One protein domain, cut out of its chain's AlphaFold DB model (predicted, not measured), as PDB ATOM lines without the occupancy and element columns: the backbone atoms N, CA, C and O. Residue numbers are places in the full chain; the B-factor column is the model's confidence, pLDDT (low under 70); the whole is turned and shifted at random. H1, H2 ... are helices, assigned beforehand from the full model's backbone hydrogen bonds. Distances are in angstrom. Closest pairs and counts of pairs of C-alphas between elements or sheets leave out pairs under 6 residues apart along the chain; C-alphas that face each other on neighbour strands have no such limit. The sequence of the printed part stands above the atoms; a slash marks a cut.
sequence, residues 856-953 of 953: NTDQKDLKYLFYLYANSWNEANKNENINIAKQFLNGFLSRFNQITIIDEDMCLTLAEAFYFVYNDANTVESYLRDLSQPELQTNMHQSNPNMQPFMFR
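What this domain is: This is residues 856 to 953 of the 953 residues of an uncharacterized protein of Methanobacterium sp. BRmetb2 (UniProt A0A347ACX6). What is the shape? H1, H2 and H3 form an up-and-down bundle, each running against the one before; short H4 packs on H3, and in the tail residues 938 to 949 stick out. What is printed? 98 residues with four named helices, H1 to H4, and no named strand: all helix, compact, radius of gyration of the C-alphas 14.4 A, spanning 40 by 30 by 28 A.

Where its parts are: Where is the longest helix? H1, residues 862 to 878, runs 24.0 A from C-alpha 862 at (213.912, 235.235, 119.106). And the others? H2 is residues 882 to 895, 20.1 A; H3 is 904 to 918, 20.7 A; H4 is 921 to 928, 10.7 A, ending at C-alpha (200.611, 246.693, 129.344).

How they stand to each other: What touches H1? H2 touches it as a hairpin, a shallow tilt of 17 degrees, opposite ways; closest C-alphas Trp 873 and Ala 885, 4.0 A. H3 touches it the same way, a shallow tilt of 30 degrees; closest C-alphas Asn 877 and Val 917, 6.8 A. And H4? It touches H3 as a hairpin, closest C-alphas Ala 911 and Val 924, 4.6 A, and is apart from H1 and H2. In the four helices every O i to N i+4 pair is within hydrogen-bond range.

The domain as a whole: Any cut or long link? The printed part has no cut, and no link between helices is long. Where is confidence low? Residues 897 to 902 and 932 to 953 are under 70.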
ATOM      1  N   ASN A 856     220.754 233.694 117.934       80.88
ATOM      2  CA  ASN A 856     220.774 235.028 117.339       80.88
ATOM      3  C   ASN A 856     219.598 235.883 117.842       80.88
ATOM      4  O   ASN A 856     218.625 235.384 118.399       80.88
ATOM      5  N   THR A 857     219.677 237.196 117.627       74.56
ATOM      6  CA  THR A 857     218.581 238.143 117.911       74.56
ATOM      7  C   THR A 857     217.667 238.380 116.703       74.56
ATOM      8  O   THR A 857     216.875 239.321 116.698       74.56
ATOM      9  N   ASP A 858     217.783 237.552 115.661       75.50
ATOM     10  CA  ASP A 858     216.898 237.593 114.499       75.50
ATOM     11  C   ASP A 858     215.515 236.989 114.815       75.50
ATOM     12  O   ASP A 858     215.313 236.331 115.836       75.50
ATOM     13  N   GLN A 859     214.539 237.208 113.927       70.31
ATOM     14  CA  GLN A 859     213.169 236.718 114.128       70.31
ATOM     15  C   GLN A 859     213.066 235.188 114.272       70.31
ATOM     16  O   GLN A 859     212.103 234.714 114.868       70.31
ATOM     17  N   LYS A 860     214.024 234.412 113.744       74.06
ATOM     18  CA  LYS A 860     213.956 232.941 113.743       74.06
ATOM     19  C   LYS A 860     214.276 232.356 115.117       74.06
ATOM     20  O   LYS A 860     213.656 231.386 115.548       74.06
ATOM     21  N   ASP A 861     215.242 232.950 115.806       82.94
ATOM     22  CA  ASP A 861     215.727 232.477 117.103       82.94
ATOM     23  C   ASP A 861     215.024 233.162 118.286       82.94
ATOM     24  O   ASP A 861     214.959 232.590 119.379       82.94
ATOM     25  N   LEU A 862     214.462 234.361 118.067       82.62
ATOM     26  CA  LEU A 862     213.912 235.235 119.106       82.62
ATOM     27  C   LEU A 862     212.942 234.528 120.053       82.62
ATOM     28  O   LEU A 862     213.054 234.693 121.264       82.62
ATOM     29  N   LYS A 863     212.013 233.725 119.521       83.12
ATOM     30  CA  LYS A 863     211.004 233.041 120.339       83.12
ATOM     31  C   LYS A 863     211.647 232.069 121.328       83.12
ATOM     32  O   LYS A 863     211.378 232.138 122.523       83.12
ATOM     33  N   TYR A 864     212.536 231.202 120.849       87.38
ATOM     34  CA  TYR A 864     213.239 230.241 121.701       87.38
ATOM     35  C   TYR A 864     214.142 230.940 122.716       87.38
ATOM     36  O   TYR A 864     214.154 230.565 123.887       87.38
ATOM     37  N   LEU A 865     214.855 231.982 122.284       88.75
ATOM     38  CA  LEU A 865     215.723 232.777 123.144       88.75
ATOM     39  C   LEU A 865     214.930 233.468 124.262       88.75
ATOM     40  O   LEU A 865     215.304 233.361 125.429       88.75
ATOM     41  N   PHE A 866     213.816 234.122 123.918       88.25
ATOM     42  CA  PHE A 866     212.924 234.786 124.866       88.25
ATOM     43  C   PHE A 866     212.418 233.813 125.924       88.25
ATOM     44  O   PHE A 866     212.643 234.021 127.115       88.25
ATOM     45  N   TYR A 867     211.781 232.720 125.495       90.06
ATOM     46  CA  TYR A 867     211.203 231.769 126.435       90.06
ATOM     47  C   TYR A 867     212.272 231.045 127.249       90.06
ATOM     48  O   TYR A 867     212.003 230.662 128.385       90.06
ATOM     49  N   LEU A 868     213.497 230.886 126.740       90.75
ATOM     50  CA  LEU A 868     214.567 230.303 127.541       90.75
ATOM     51  C   LEU A 868     215.017 231.250 128.660       90.75
ATOM     52  O   LEU A 868     215.147 230.814 129.807       90.75
ATOM     53  N   TYR A 869     215.185 232.547 128.372       91.81
ATOM     54  CA  TYR A 869     215.388 233.540 129.427       91.81
ATOM     55  C   TYR A 869     214.203 233.550 130.405       91.81
ATOM     56  O   TYR A 869     214.428 233.566 131.616       91.81
ATOM     57  N   ALA A 870     212.971 233.451 129.891       90.06
ATOM     58  CA  ALA A 870     211.764 233.504 130.701       90.06
ATOM     59  C   ALA A 870     211.646 232.370 131.708       90.06
ATOM     60  O   ALA A 870     211.469 232.599 132.904       90.06
ATOM     61  N   ASN A 871     211.838 231.140 131.241       92.19
ATOM     62  CA  ASN A 871     211.890 229.982 132.120       92.19
ATOM     63  C   ASN A 871     213.044 230.096 133.130       92.19
ATOM     64  O   ASN A 871     212.875 229.709 134.282       92.19
ATOM     65  N   SER A 872     214.181 230.678 132.733       93.00
ATOM     66  CA  SER A 872     215.336 230.845 133.623       93.00
ATOM     67  C   SER A 872     215.044 231.795 134.787       93.00
ATOM     68  O   SER A 872     215.295 231.434 135.937       93.00
ATOM     69  N   TRP A 873     214.497 232.993 134.534       92.31
ATOM     70  CA  TRP A 873     214.185 233.926 135.624       92.31
ATOM     71  C   TRP A 873     212.993 233.463 136.465       92.31
ATOM     72  O   TRP A 873     212.999 233.686 137.674       92.31
ATOM     73  N   ASN A 874     212.007 232.786 135.865       90.75
ATOM     74  CA  ASN A 874     210.843 232.268 136.584       90.75
ATOM     75  C   ASN A 874     211.233 231.143 137.545       90.75
ATOM     76  O   ASN A 874     210.873 231.205 138.722       90.75
ATOM     77  N   GLU A 875     212.002 230.152 137.085       91.62
ATOM     78  CA  GLU A 875     212.441 229.048 137.946       91.62
ATOM     79  C   GLU A 875     213.417 229.548 139.023       91.62
ATOM     80  O   GLU A 875     213.272 229.200 140.192       91.62
ATOM     81  N   ALA A 876     214.338 230.460 138.678       90.81
ATOM     82  CA  ALA A 876     215.214 231.086 139.667       90.81
ATOM     83  C   ALA A 876     214.424 231.867 140.732       90.81
ATOM     84  O   ALA A 876     214.742 231.772 141.914       90.81
ATOM     85  N   ASN A 877     213.384 232.615 140.346       89.12
ATOM     86  CA  ASN A 877     212.545 233.351 141.294       89.12
ATOM     87  C   ASN A 877     211.718 232.412 142.186       89.12
ATOM     88  O   ASN A 877     211.615 232.634 143.389       89.12
ATOM     89  N   LYS A 878     211.170 231.338 141.609       89.00
ATOM     90  CA  LYS A 878     210.416 230.303 142.328       89.00
ATOM     91  C   LYS A 878     211.267 229.579 143.375       89.00
ATOM     92  O   LYS A 878     210.755 229.266 144.443       89.00
ATOM     93  N   ASN A 879     212.552 229.381 143.092       88.44
ATOM     94  CA  ASN A 879     213.516 228.787 144.023       88.44
ATOM     95  C   ASN A 879     214.228 229.852 144.888       88.44
ATOM     96  O   ASN A 879     215.296 229.594 145.434       88.44
ATOM     97  N   GLU A 880     213.654 231.059 144.998       88.94
ATOM     98  CA  GLU A 880     214.122 232.184 145.828       88.94
ATOM     99  C   GLU A 880     215.526 232.738 145.471       88.94
ATOM    100  O   GLU A 880     216.099 233.560 146.191       88.94
ATOM    101  N   ASN A 881     216.067 232.395 144.298       90.44
ATOM    102  CA  ASN A 881     217.346 232.872 143.762       90.44
ATOM    103  C   ASN A 881     217.201 234.205 142.994       90.44
ATOM    104  O   ASN A 881     217.557 234.328 141.818       90.44
ATOM    105  N   ILE A 882     216.719 235.251 143.676       89.50
ATOM    106  CA  ILE A 882     216.382 236.566 143.080       89.50
ATOM    107  C   ILE A 882     217.557 237.197 142.311       89.50
ATOM    108  O   ILE A 882     217.360 237.830 141.274       89.50
ATOM    109  N   ASN A 883     218.795 237.033 142.786       91.69
ATOM    110  CA  ASN A 883     219.971 237.587 142.104       91.69
ATOM    111  C   ASN A 883     220.188 236.965 140.719       91.69
ATOM    112  O   ASN A 883     220.518 237.681 139.777       91.69
ATOM    113  N   ILE A 884     219.970 235.655 140.588       92.00
ATOM    114  CA  ILE A 884     220.088 234.935 139.315       92.00
ATOM    115  C   ILE A 884     218.937 235.338 138.388       92.00
ATOM    116  O   ILE A 884     219.172 235.656 137.223       92.00
ATOM    117  N   ALA A 885     217.714 235.444 138.918       90.94
ATOM    118  CA  ALA A 885     216.566 235.945 138.159       90.94
ATOM    119  C   ALA A 885     216.831 237.349 137.574       90.94
ATOM    120  O   ALA A 885     216.602 237.587 136.387       90.94
ATOM    121  N   LYS A 886     217.413 238.257 138.372       92.62
ATOM    122  CA  LYS A 886     217.841 239.591 137.913       92.62
ATOM    123  C   LYS A 886     218.924 239.529 136.839       92.62
ATOM    124  O   LYS A 886     218.871 240.313 135.895       92.62
ATOM    125  N   GLN A 887     219.897 238.621 136.956       94.00
ATOM    126  CA  GLN A 887     220.941 238.446 135.939       94.00
ATOM    127  C   GLN A 887     220.360 238.013 134.590       94.00
ATOM    128  O   GLN A 887     220.717 238.606 133.574       94.00
ATOM    129  N   PHE A 888     219.441 237.043 134.565       92.81
ATOM    130  CA  PHE A 888     218.789 236.616 133.322       92.81
ATOM    131  C   PHE A 888     217.934 237.723 132.707       92.81
ATOM    132  O   PHE A 888     218.072 237.992 131.514       92.81
ATOM    133  N   LEU A 889     217.115 238.411 133.509       89.44
ATOM    134  CA  LEU A 889     216.278 239.508 133.020       89.44
ATOM    135  C   LEU A 889     217.132 240.662 132.461       89.44
ATOM    136  O   LEU A 889     216.884 241.139 131.357       89.44
ATOM    137  N   ASN A 890     218.201 241.054 133.160       89.88
ATOM    138  CA  ASN A 890     219.133 242.075 132.670       89.88
ATOM    139  C   ASN A 890     219.900 241.615 131.424       89.88
ATOM    140  O   ASN A 890     220.127 242.414 130.516       89.88
ATOM    141  N   GLY A 891     220.280 240.336 131.363       87.81
ATOM    142  CA  GLY A 891     220.905 239.725 130.195       87.81
ATOM    143  C   GLY A 891     220.014 239.839 128.961       87.81
ATOM    144  O   GLY A 891     220.479 240.320 127.926       87.81
ATOM    145  N   PHE A 892     218.729 239.503 129.095       87.38
ATOM    146  CA  PHE A 892     217.744 239.685 128.031       87.38
ATOM    147  C   PHE A 892     217.640 241.160 127.614       87.38
ATOM    148  O   PHE A 892     217.893 241.483 126.457       87.38
ATOM    149  N   LEU A 893     217.379 242.078 128.551       85.12
ATOM    150  CA  LEU A 893     217.231 243.509 128.245       85.12
ATOM    151  C   LEU A 893     218.463 244.077 127.523       85.12
ATOM    152  O   LEU A 893     218.332 244.754 126.507       85.12
ATOM    153  N   SER A 894     219.669 243.730 127.983       84.69
ATOM    154  CA  SER A 894     220.922 244.205 127.385       84.69
ATOM    155  C   SER A 894     221.097 243.784 125.922       84.69
ATOM    156  O   SER A 894     221.613 244.553 125.108       84.69
ATOM    157  N   ARG A 895     220.629 242.581 125.578       82.88
ATOM    158  CA  ARG A 895     220.728 241.992 124.241       82.88
ATOM    159  C   ARG A 895     219.623 242.488 123.304       82.88
ATOM    160  O   ARG A 895     219.777 242.405 122.088       82.88
ATOM    161  N   PHE A 896     218.552 243.051 123.867       73.56
ATOM    162  CA  PHE A 896     217.329 243.445 123.165       73.56
ATOM    163  C   PHE A 896     216.984 244.939 123.288       73.56
ATOM    164  O   PHE A 896     215.854 245.335 123.017       73.56
ATOM    165  N   ASN A 897     217.968 245.796 123.580       61.25
ATOM    166  CA  ASN A 897     217.808 247.247 123.779       61.25
ATOM    167  C   ASN A 897     217.193 248.049 122.596       61.25
ATOM    168  O   ASN A 897     217.007 249.256 122.724       61.25
ATOM    169  N   GLN A 898     216.904 247.432 121.440       53.44
ATOM    170  CA  GLN A 898     216.364 248.099 120.237       53.44
ATOM    171  C   GLN A 898     215.288 247.291 119.484       53.44
ATOM    172  O   GLN A 898     214.914 247.666 118.373       53.44
ATOM    173  N   ILE A 899     214.798 246.181 120.041       57.91
ATOM    174  CA  ILE A 899     213.831 245.314 119.356       57.91
ATOM    175  C   ILE A 899     212.423 245.653 119.839       57.91
ATOM    176  O   ILE A 899     212.123 245.563 121.027       57.91
ATOM    177  N   THR A 900     211.555 246.056 118.913       60.00
ATOM    178  CA  THR A 900     210.124 246.210 119.188       60.00
ATOM    179  C   THR A 900     209.545 244.814 119.383       60.00
ATOM    180  O   THR A 900     209.507 244.031 118.438       60.00
ATOM    181  N   ILE A 901     209.160 244.474 120.612       61.06
ATOM    182  CA  ILE A 901     208.462 243.221 120.914       61.06
ATOM    183  C   ILE A 901     207.090 243.304 120.238       61.06
ATOM    184  O   ILE A 901     206.337 244.241 120.487       61.06
ATOM    185  N   ILE A 902     206.810 242.377 119.322       59.28
ATOM    186  CA  ILE A 902     205.596 242.385 118.479       59.28
ATOM    187  C   ILE A 902     204.539 241.407 119.028       59.28
ATOM    188  O   ILE A 902     203.395 241.421 118.588       59.28
ATOM    189  N   ASP A 903     204.923 240.559 119.983       73.50
ATOM    190  CA  ASP A 903     204.099 239.480 120.527       73.50
ATOM    191  C   ASP A 903     203.506 239.878 121.890       73.50
ATOM    192  O   ASP A 903     204.249 240.202 122.825       73.50
ATOM    193  N   GLU A 904     202.172 239.872 121.992       77.31
ATOM    194  CA  GLU A 904     201.428 240.252 123.200       77.31
ATOM    195  C   GLU A 904     201.819 239.364 124.401       77.31
ATOM    196  O   GLU A 904     201.993 239.874 125.514       77.31
ATOM    197  N   ASP A 905     202.072 238.069 124.171       77.31
ATOM    198  CA  ASP A 905     202.424 237.101 125.221       77.31
ATOM    199  C   ASP A 905     203.827 237.358 125.794       77.31
ATOM    200  O   ASP A 905     204.073 237.210 126.998       77.31
ATOM    201  N   MET A 906     204.764 237.809 124.952       82.44
ATOM    202  CA  MET A 906     206.104 238.196 125.398       82.44
ATOM    203  C   MET A 906     206.066 239.473 126.245       82.44
ATOM    204  O   MET A 906     206.744 239.550 127.273       82.44
ATOM    205  N   CYS A 907     205.257 240.462 125.848       81.88
ATOM    206  CA  CYS A 907     205.055 241.689 126.624       81.88
ATOM    207  C   CYS A 907     204.465 241.389 128.007       81.88
ATOM    208  O   CYS A 907     204.955 241.918 129.008       81.88
ATOM    209  N   LEU A 908     203.465 240.504 128.078       83.00
ATOM    210  CA  LEU A 908     202.866 240.075 129.340       83.00
ATOM    211  C   LEU A 908     203.889 239.366 130.238       83.00
ATOM    212  O   LEU A 908     204.061 239.746 131.395       83.00
ATOM    213  N   THR A 909     204.633 238.404 129.687       84.69
ATOM    214  CA  THR A 909     205.652 237.646 130.432       84.69
ATOM    215  C   THR A 909     206.764 238.561 130.978       84.69
ATOM    216  O   THR A 909     207.264 238.357 132.085       84.69
ATOM    217  N   LEU A 910     207.156 239.607 130.238       85.88
ATOM    218  CA  LEU A 910     208.115 240.612 130.721       85.88
ATOM    219  C   LEU A 910     207.536 241.489 131.827       85.88
ATOM    220  O   LEU A 910     208.229 241.760 132.808       85.88
ATOM    221  N   ALA A 911     206.284 241.926 131.685       83.94
ATOM    222  CA  ALA A 911     205.600 242.684 132.724       83.94
ATOM    223  C   ALA A 911     205.551 241.875 134.033       83.94
ATOM    224  O   ALA A 911     205.946 242.377 135.085       83.94
ATOM    225  N   GLU A 912     205.192 240.592 133.968       84.94
ATOM    226  CA  GLU A 912     205.250 239.687 135.121       84.94
ATOM    227  C   GLU A 912     206.658 239.597 135.719       84.94
ATOM    228  O   GLU A 912     206.819 239.702 136.936       84.94
ATOM    229  N   ALA A 913     207.695 239.477 134.885       86.62
ATOM    230  CA  ALA A 913     209.075 239.423 135.355       86.62
ATOM    231  C   ALA A 913     209.473 240.689 136.139       86.62
ATOM    232  O   ALA A 913     210.034 240.587 137.230       86.62
ATOM    233  N   PHE A 914     209.149 241.891 135.647       86.62
ATOM    234  CA  PHE A 914     209.424 243.144 136.369       86.62
ATOM    235  C   PHE A 914     208.628 243.269 137.670       86.62
ATOM    236  O   PHE A 914     209.149 243.789 138.662       86.62
ATOM    237  N   TYR A 915     207.397 242.758 137.696       86.31
ATOM    238  CA  TYR A 915     206.592 242.715 138.908       86.31
ATOM    239  C   TYR A 915     207.199 241.770 139.955       86.31
ATOM    240  O   TYR A 915     207.486 242.191 141.073       86.31
ATOM    241  N   PHE A 916     207.465 240.514 139.595       84.44
ATOM    242  CA  PHE A 916     207.903 239.494 140.550       84.44
ATOM    243  C   PHE A 916     209.388 239.591 140.931       84.44
ATOM    244  O   PHE A 916     209.735 239.291 142.070       84.44
ATOM    245  N   VAL A 917     210.267 240.029 140.022       86.25
ATOM    246  CA  VAL A 917     211.726 240.071 140.252       86.25
ATOM    247  C   VAL A 917     212.197 241.433 140.783       86.25
ATOM    248  O   VAL A 917     213.118 241.501 141.606       86.25
ATOM    249  N   TYR A 918     211.592 242.531 140.315       84.50
ATOM    250  CA  TYR A 918     211.991 243.906 140.654       84.50
ATOM    251  C   TYR A 918     210.964 244.674 141.494       84.50
ATOM    252  O   TYR A 918     211.344 245.679 142.096       84.50
ATOM    253  N   ASN A 919     209.712 244.208 141.579       84.12
ATOM    254  CA  ASN A 919     208.600 244.942 142.191       84.12
ATOM    255  C   ASN A 919     208.419 246.353 141.589       84.12
ATOM    256  O   ASN A 919     208.157 247.322 142.304       84.12
ATOM    257  N   ASP A 920     208.603 246.477 140.269       85.69
ATOM    258  CA  ASP A 920     208.560 247.753 139.543       85.69
ATOM    259  C   ASP A 920     207.233 247.946 138.793       85.69
ATOM    260  O   ASP A 920     207.103 247.651 137.605       85.69
ATOM    261  N   ALA A 921     206.239 248.480 139.502       81.50
ATOM    262  CA  ALA A 921     204.903 248.716 138.960       81.50
ATOM    263  C   ALA A 921     204.864 249.734 137.801       81.50
ATOM    264  O   ALA A 921     203.982 249.649 136.948       81.50
ATOM    265  N   ASN A 922     205.812 250.677 137.738       82.69
ATOM    266  CA  ASN A 922     205.826 251.696 136.686       82.69
ATOM    267  C   ASN A 922     206.232 251.087 135.340       82.69
ATOM    268  O   ASN A 922     205.630 251.382 134.307       82.69
ATOM    269  N   THR A 923     207.238 250.209 135.356       81.69
ATOM    270  CA  THR A 923     207.679 249.493 134.154       81.69
ATOM    271  C   THR A 923     206.610 248.504 133.681       81.69
ATOM    272  O   THR A 923     206.343 248.426 132.483       81.69
ATOM    273  N   VAL A 924     205.917 247.829 134.605       80.69
ATOM    274  CA  VAL A 924     204.762 246.959 134.302       80.69
ATOM    275  C   VAL A 924     203.673 247.715 133.538       80.69
ATOM    276  O   VAL A 924     203.241 247.264 132.480       80.69
ATOM    277  N   GLU A 925     203.260 248.889 134.027       81.19
ATOM    278  CA  GLU A 925     202.223 249.698 133.372       81.19
ATOM    279  C   GLU A 925     202.621 250.081 131.937       81.19
ATOM    280  O   GLU A 925     201.778 250.109 131.043       81.19
ATOM    281  N   SER A 926     203.912 250.331 131.695       82.50
ATOM    282  CA  SER A 926     204.410 250.711 130.371       82.50
ATOM    283  C   SER A 926     204.306 249.595 129.324       82.50
ATOM    284  O   SER A 926     203.972 249.892 128.181       82.50
ATOM    285  N   TYR A 927     204.520 248.329 129.706       78.44
ATOM    286  CA  TYR A 927     204.397 247.181 128.794       78.44
ATOM    287  C   TYR A 927     202.939 246.792 128.515       78.44
ATOM    288  O   TYR A 927     202.646 246.245 127.456       78.44
ATOM    289  N   LEU A 928     202.024 247.075 129.448       79.56
ATOM    290  CA  LEU A 928     200.611 246.693 129.344       79.56
ATOM    291  C   LEU A 928     199.722 247.763 128.683       79.56
ATOM    292  O   LEU A 928     198.588 247.463 128.321       79.56
ATOM    293  N   ARG A 929     200.207 249.005 128.537       77.88
ATOM    294  CA  ARG A 929     199.399 250.172 128.126       77.88
ATOM    295  C   ARG A 929     198.705 250.021 126.768       77.88
ATOM    296  O   ARG A 929     197.595 250.525 126.618       77.88
ATOM    297  N   ASP A 930     199.342 249.335 125.821       71.94
ATOM    298  CA  ASP A 930     198.871 249.198 124.435       71.94
ATOM    299  C   ASP A 930     198.381 247.773 124.095       71.94
ATOM    300  O   ASP A 930     198.093 247.486 122.934       71.94
ATOM    301  N   LEU A 931     198.272 246.878 125.088       73.19
ATOM    302  CA  LEU A 931     197.797 245.505 124.890       73.19
ATOM    303  C   LEU A 931     196.269 245.421 124.952       73.19
ATOM    304  O   LEU A 931     195.615 245.971 125.843       73.19
ATOM    305  N   SER A 932     195.697 244.680 124.008       66.69
ATOM    306  CA  SER A 932     194.273 244.351 123.969       66.69
ATOM    307  C   SER A 932     193.891 243.504 125.186       66.69
ATOM    308  O   SER A 932     194.613 242.577 125.535       66.69
ATOM    309  N   GLN A 933     192.734 243.745 125.816       61.31
ATOM    310  CA  GLN A 933     192.234 242.812 126.830       61.31
ATOM    311  C   GLN A 933     191.801 241.502 126.137       61.31
ATOM    312  O   GLN A 933     190.900 241.544 125.296       61.31
ATOM    313  N   PRO A 934     192.410 240.348 126.455       53.84
ATOM    314  CA  PRO A 934     192.135 239.097 125.749       53.84
ATOM    315  C   PRO A 934     190.732 238.528 126.049       53.84
ATOM    316  O   PRO A 934     190.150 238.760 127.113       53.84
ATOM    317  N   GLU A 935     190.165 237.776 125.098       49.28
ATOM    318  CA  GLU A 935     188.812 237.203 125.198       49.28
ATOM    319  C   GLU A 935     188.720 236.096 126.268       49.28
ATOM    320  O   GLU A 935     189.394 235.070 126.191       49.28
ATOM    321  N   LEU A 936     187.825 236.260 127.249       44.41
ATOM    322  CA  LEU A 936     187.548 235.269 128.300       44.41
ATOM    323  C   LEU A 936     186.985 233.951 127.725       44.41
ATOM    324  O   LEU A 936     185.832 233.898 127.293       44.41
ATOM    325  N   GLN A 937     187.751 232.856 127.797       42.06
ATOM    326  CA  GLN A 937     187.230 231.506 127.544       42.06
ATOM    327  C   GLN A 937     186.467 230.973 128.763       42.06
ATOM    328  O   GLN A 937     187.040 230.713 129.816       42.06
ATOM    329  N   THR A 938     185.167 230.732 128.611       42.75
ATOM    330  CA  THR A 938     184.283 230.245 129.685       42.75
ATOM    331  C   THR A 938     184.198 228.714 129.808       42.75
ATOM    332  O   THR A 938     183.435 228.223 130.636       42.75
ATOM    333  N   ASN A 939     184.984 227.943 129.038       39.69
ATOM    334  CA  ASN A 939     184.820 226.485 128.880       39.69
ATOM    335  C   ASN A 939     186.058 225.626 129.242       39.69
ATOM    336  O   ASN A 939     186.284 224.596 128.610       39.69
ATOM    337  N   MET A 940     186.859 225.988 130.251       39.50
ATOM    338  CA  MET A 940     187.913 225.092 130.765       39.50
ATOM    339  C   MET A 940     187.555 224.523 132.142       39.50
ATOM    340  O   MET A 940     187.492 225.243 133.137       39.50
ATOM    341  N   HIS A 941     187.335 223.205 132.200       39.91
ATOM    342  CA  HIS A 941     187.316 222.454 133.453       39.91
ATOM    343  C   HIS A 941     188.739 222.399 134.030       39.91
ATOM    344  O   HIS A 941     189.673 221.937 133.381       39.91
ATOM    345  N   GLN A 942     188.880 222.905 135.254       37.94
ATOM    346  CA  GLN A 942     190.129 223.042 136.005       37.94
ATOM    347  C   GLN A 942     190.785 221.682 136.292       37.94
ATOM    348  O   GLN A 942     190.187 220.840 136.961       37.94
ATOM    349  N   SER A 943     192.032 221.488 135.853       33.50
ATOM    350  CA  SER A 943     192.846 220.305 136.178       33.50
ATOM    351  C   SER A 943     194.177 220.619 136.873       33.50
ATOM    352  O   SER A 943     194.977 219.708 137.063       33.50
ATOM    353  N   ASN A 944     194.435 221.859 137.317       33.75
ATOM    354  CA  ASN A 944     195.660 222.150 138.070       33.75
ATOM    355  C   ASN A 944     195.460 223.250 139.139       33.75
ATOM    356  O   ASN A 944     195.173 224.390 138.779       33.75
ATOM    357  N   PRO A 945     195.596 222.948 140.447       35.44
ATOM    358  CA  PRO A 945     195.303 223.894 141.531       35.44
ATOM    359  C   PRO A 945     196.396 224.949 141.803       35.44
ATOM    360  O   PRO A 945     196.204 225.782 142.682       35.44
ATOM    361  N   ASN A 946     197.506 224.961 141.052       35.03
ATOM    362  CA  ASN A 946     198.661 225.837 141.314       35.03
ATOM    363  C   ASN A 946     198.874 226.984 140.298       35.03
ATOM    364  O   ASN A 946     199.979 227.515 140.227       35.03
ATOM    365  N   MET A 947     197.866 227.401 139.519       31.75
ATOM    366  CA  MET A 947     198.001 228.556 138.609       31.75
ATOM    367  C   MET A 947     196.786 229.504 138.644       31.75
ATOM    368  O   MET A 947     195.667 229.114 138.318       31.75
ATOM    369  N   GLN A 948     197.038 230.764 139.012       32.25
ATOM    370  CA  GLN A 948     196.210 231.979 138.876       32.25
ATOM    371  C   GLN A 948     197.194 233.168 138.728       32.25
ATOM    372  O   GLN A 948     198.246 233.087 139.366       32.25
ATOM    373  N   PRO A 949     196.897 234.288 138.025       34.88
ATOM    374  CA  PRO A 949     195.716 234.635 137.237       34.88
ATOM    375  C   PRO A 949     196.066 235.256 135.859       34.88
ATOM    376  O   PRO A 949     195.493 236.275 135.504       34.88
ATOM    377  N   PHE A 950     196.976 234.688 135.067       32.56
ATOM    378  CA  PHE A 950     197.159 235.105 133.668       32.56
ATOM    379  C   PHE A 950     197.495 233.882 132.811       32.56
ATOM    380  O   PHE A 950     198.635 233.452 132.730       32.56
ATOM    381  N   MET A 951     196.474 233.265 132.217       33.22
ATOM    382  CA  MET A 951     196.654 232.266 131.161       33.22
ATOM    383  C   MET A 951     195.865 232.747 129.949       33.22
ATOM    384  O   MET A 951     194.639 232.639 129.927       33.22
ATOM    385  N   PHE A 952     196.580 233.278 128.962       37.78
ATOM    386  CA  PHE A 952     196.126 233.397 127.582       37.78
ATOM    387  C   PHE A 952     197.177 232.738 126.670       37.78
ATOM    388  O   PHE A 952     198.349 232.736 127.015       37.78
ATOM    389  N   ARG A 953     196.640 232.082 125.631       31.95
ATOM    390  CA  ARG A 953     197.200 231.203 124.577       31.95
ATOM    391  C   ARG A 953     198.577 230.544 124.722       31.95
ATOM    392  O   ARG A 953     199.616 231.218 124.673       31.95
TER     393      ARG A 953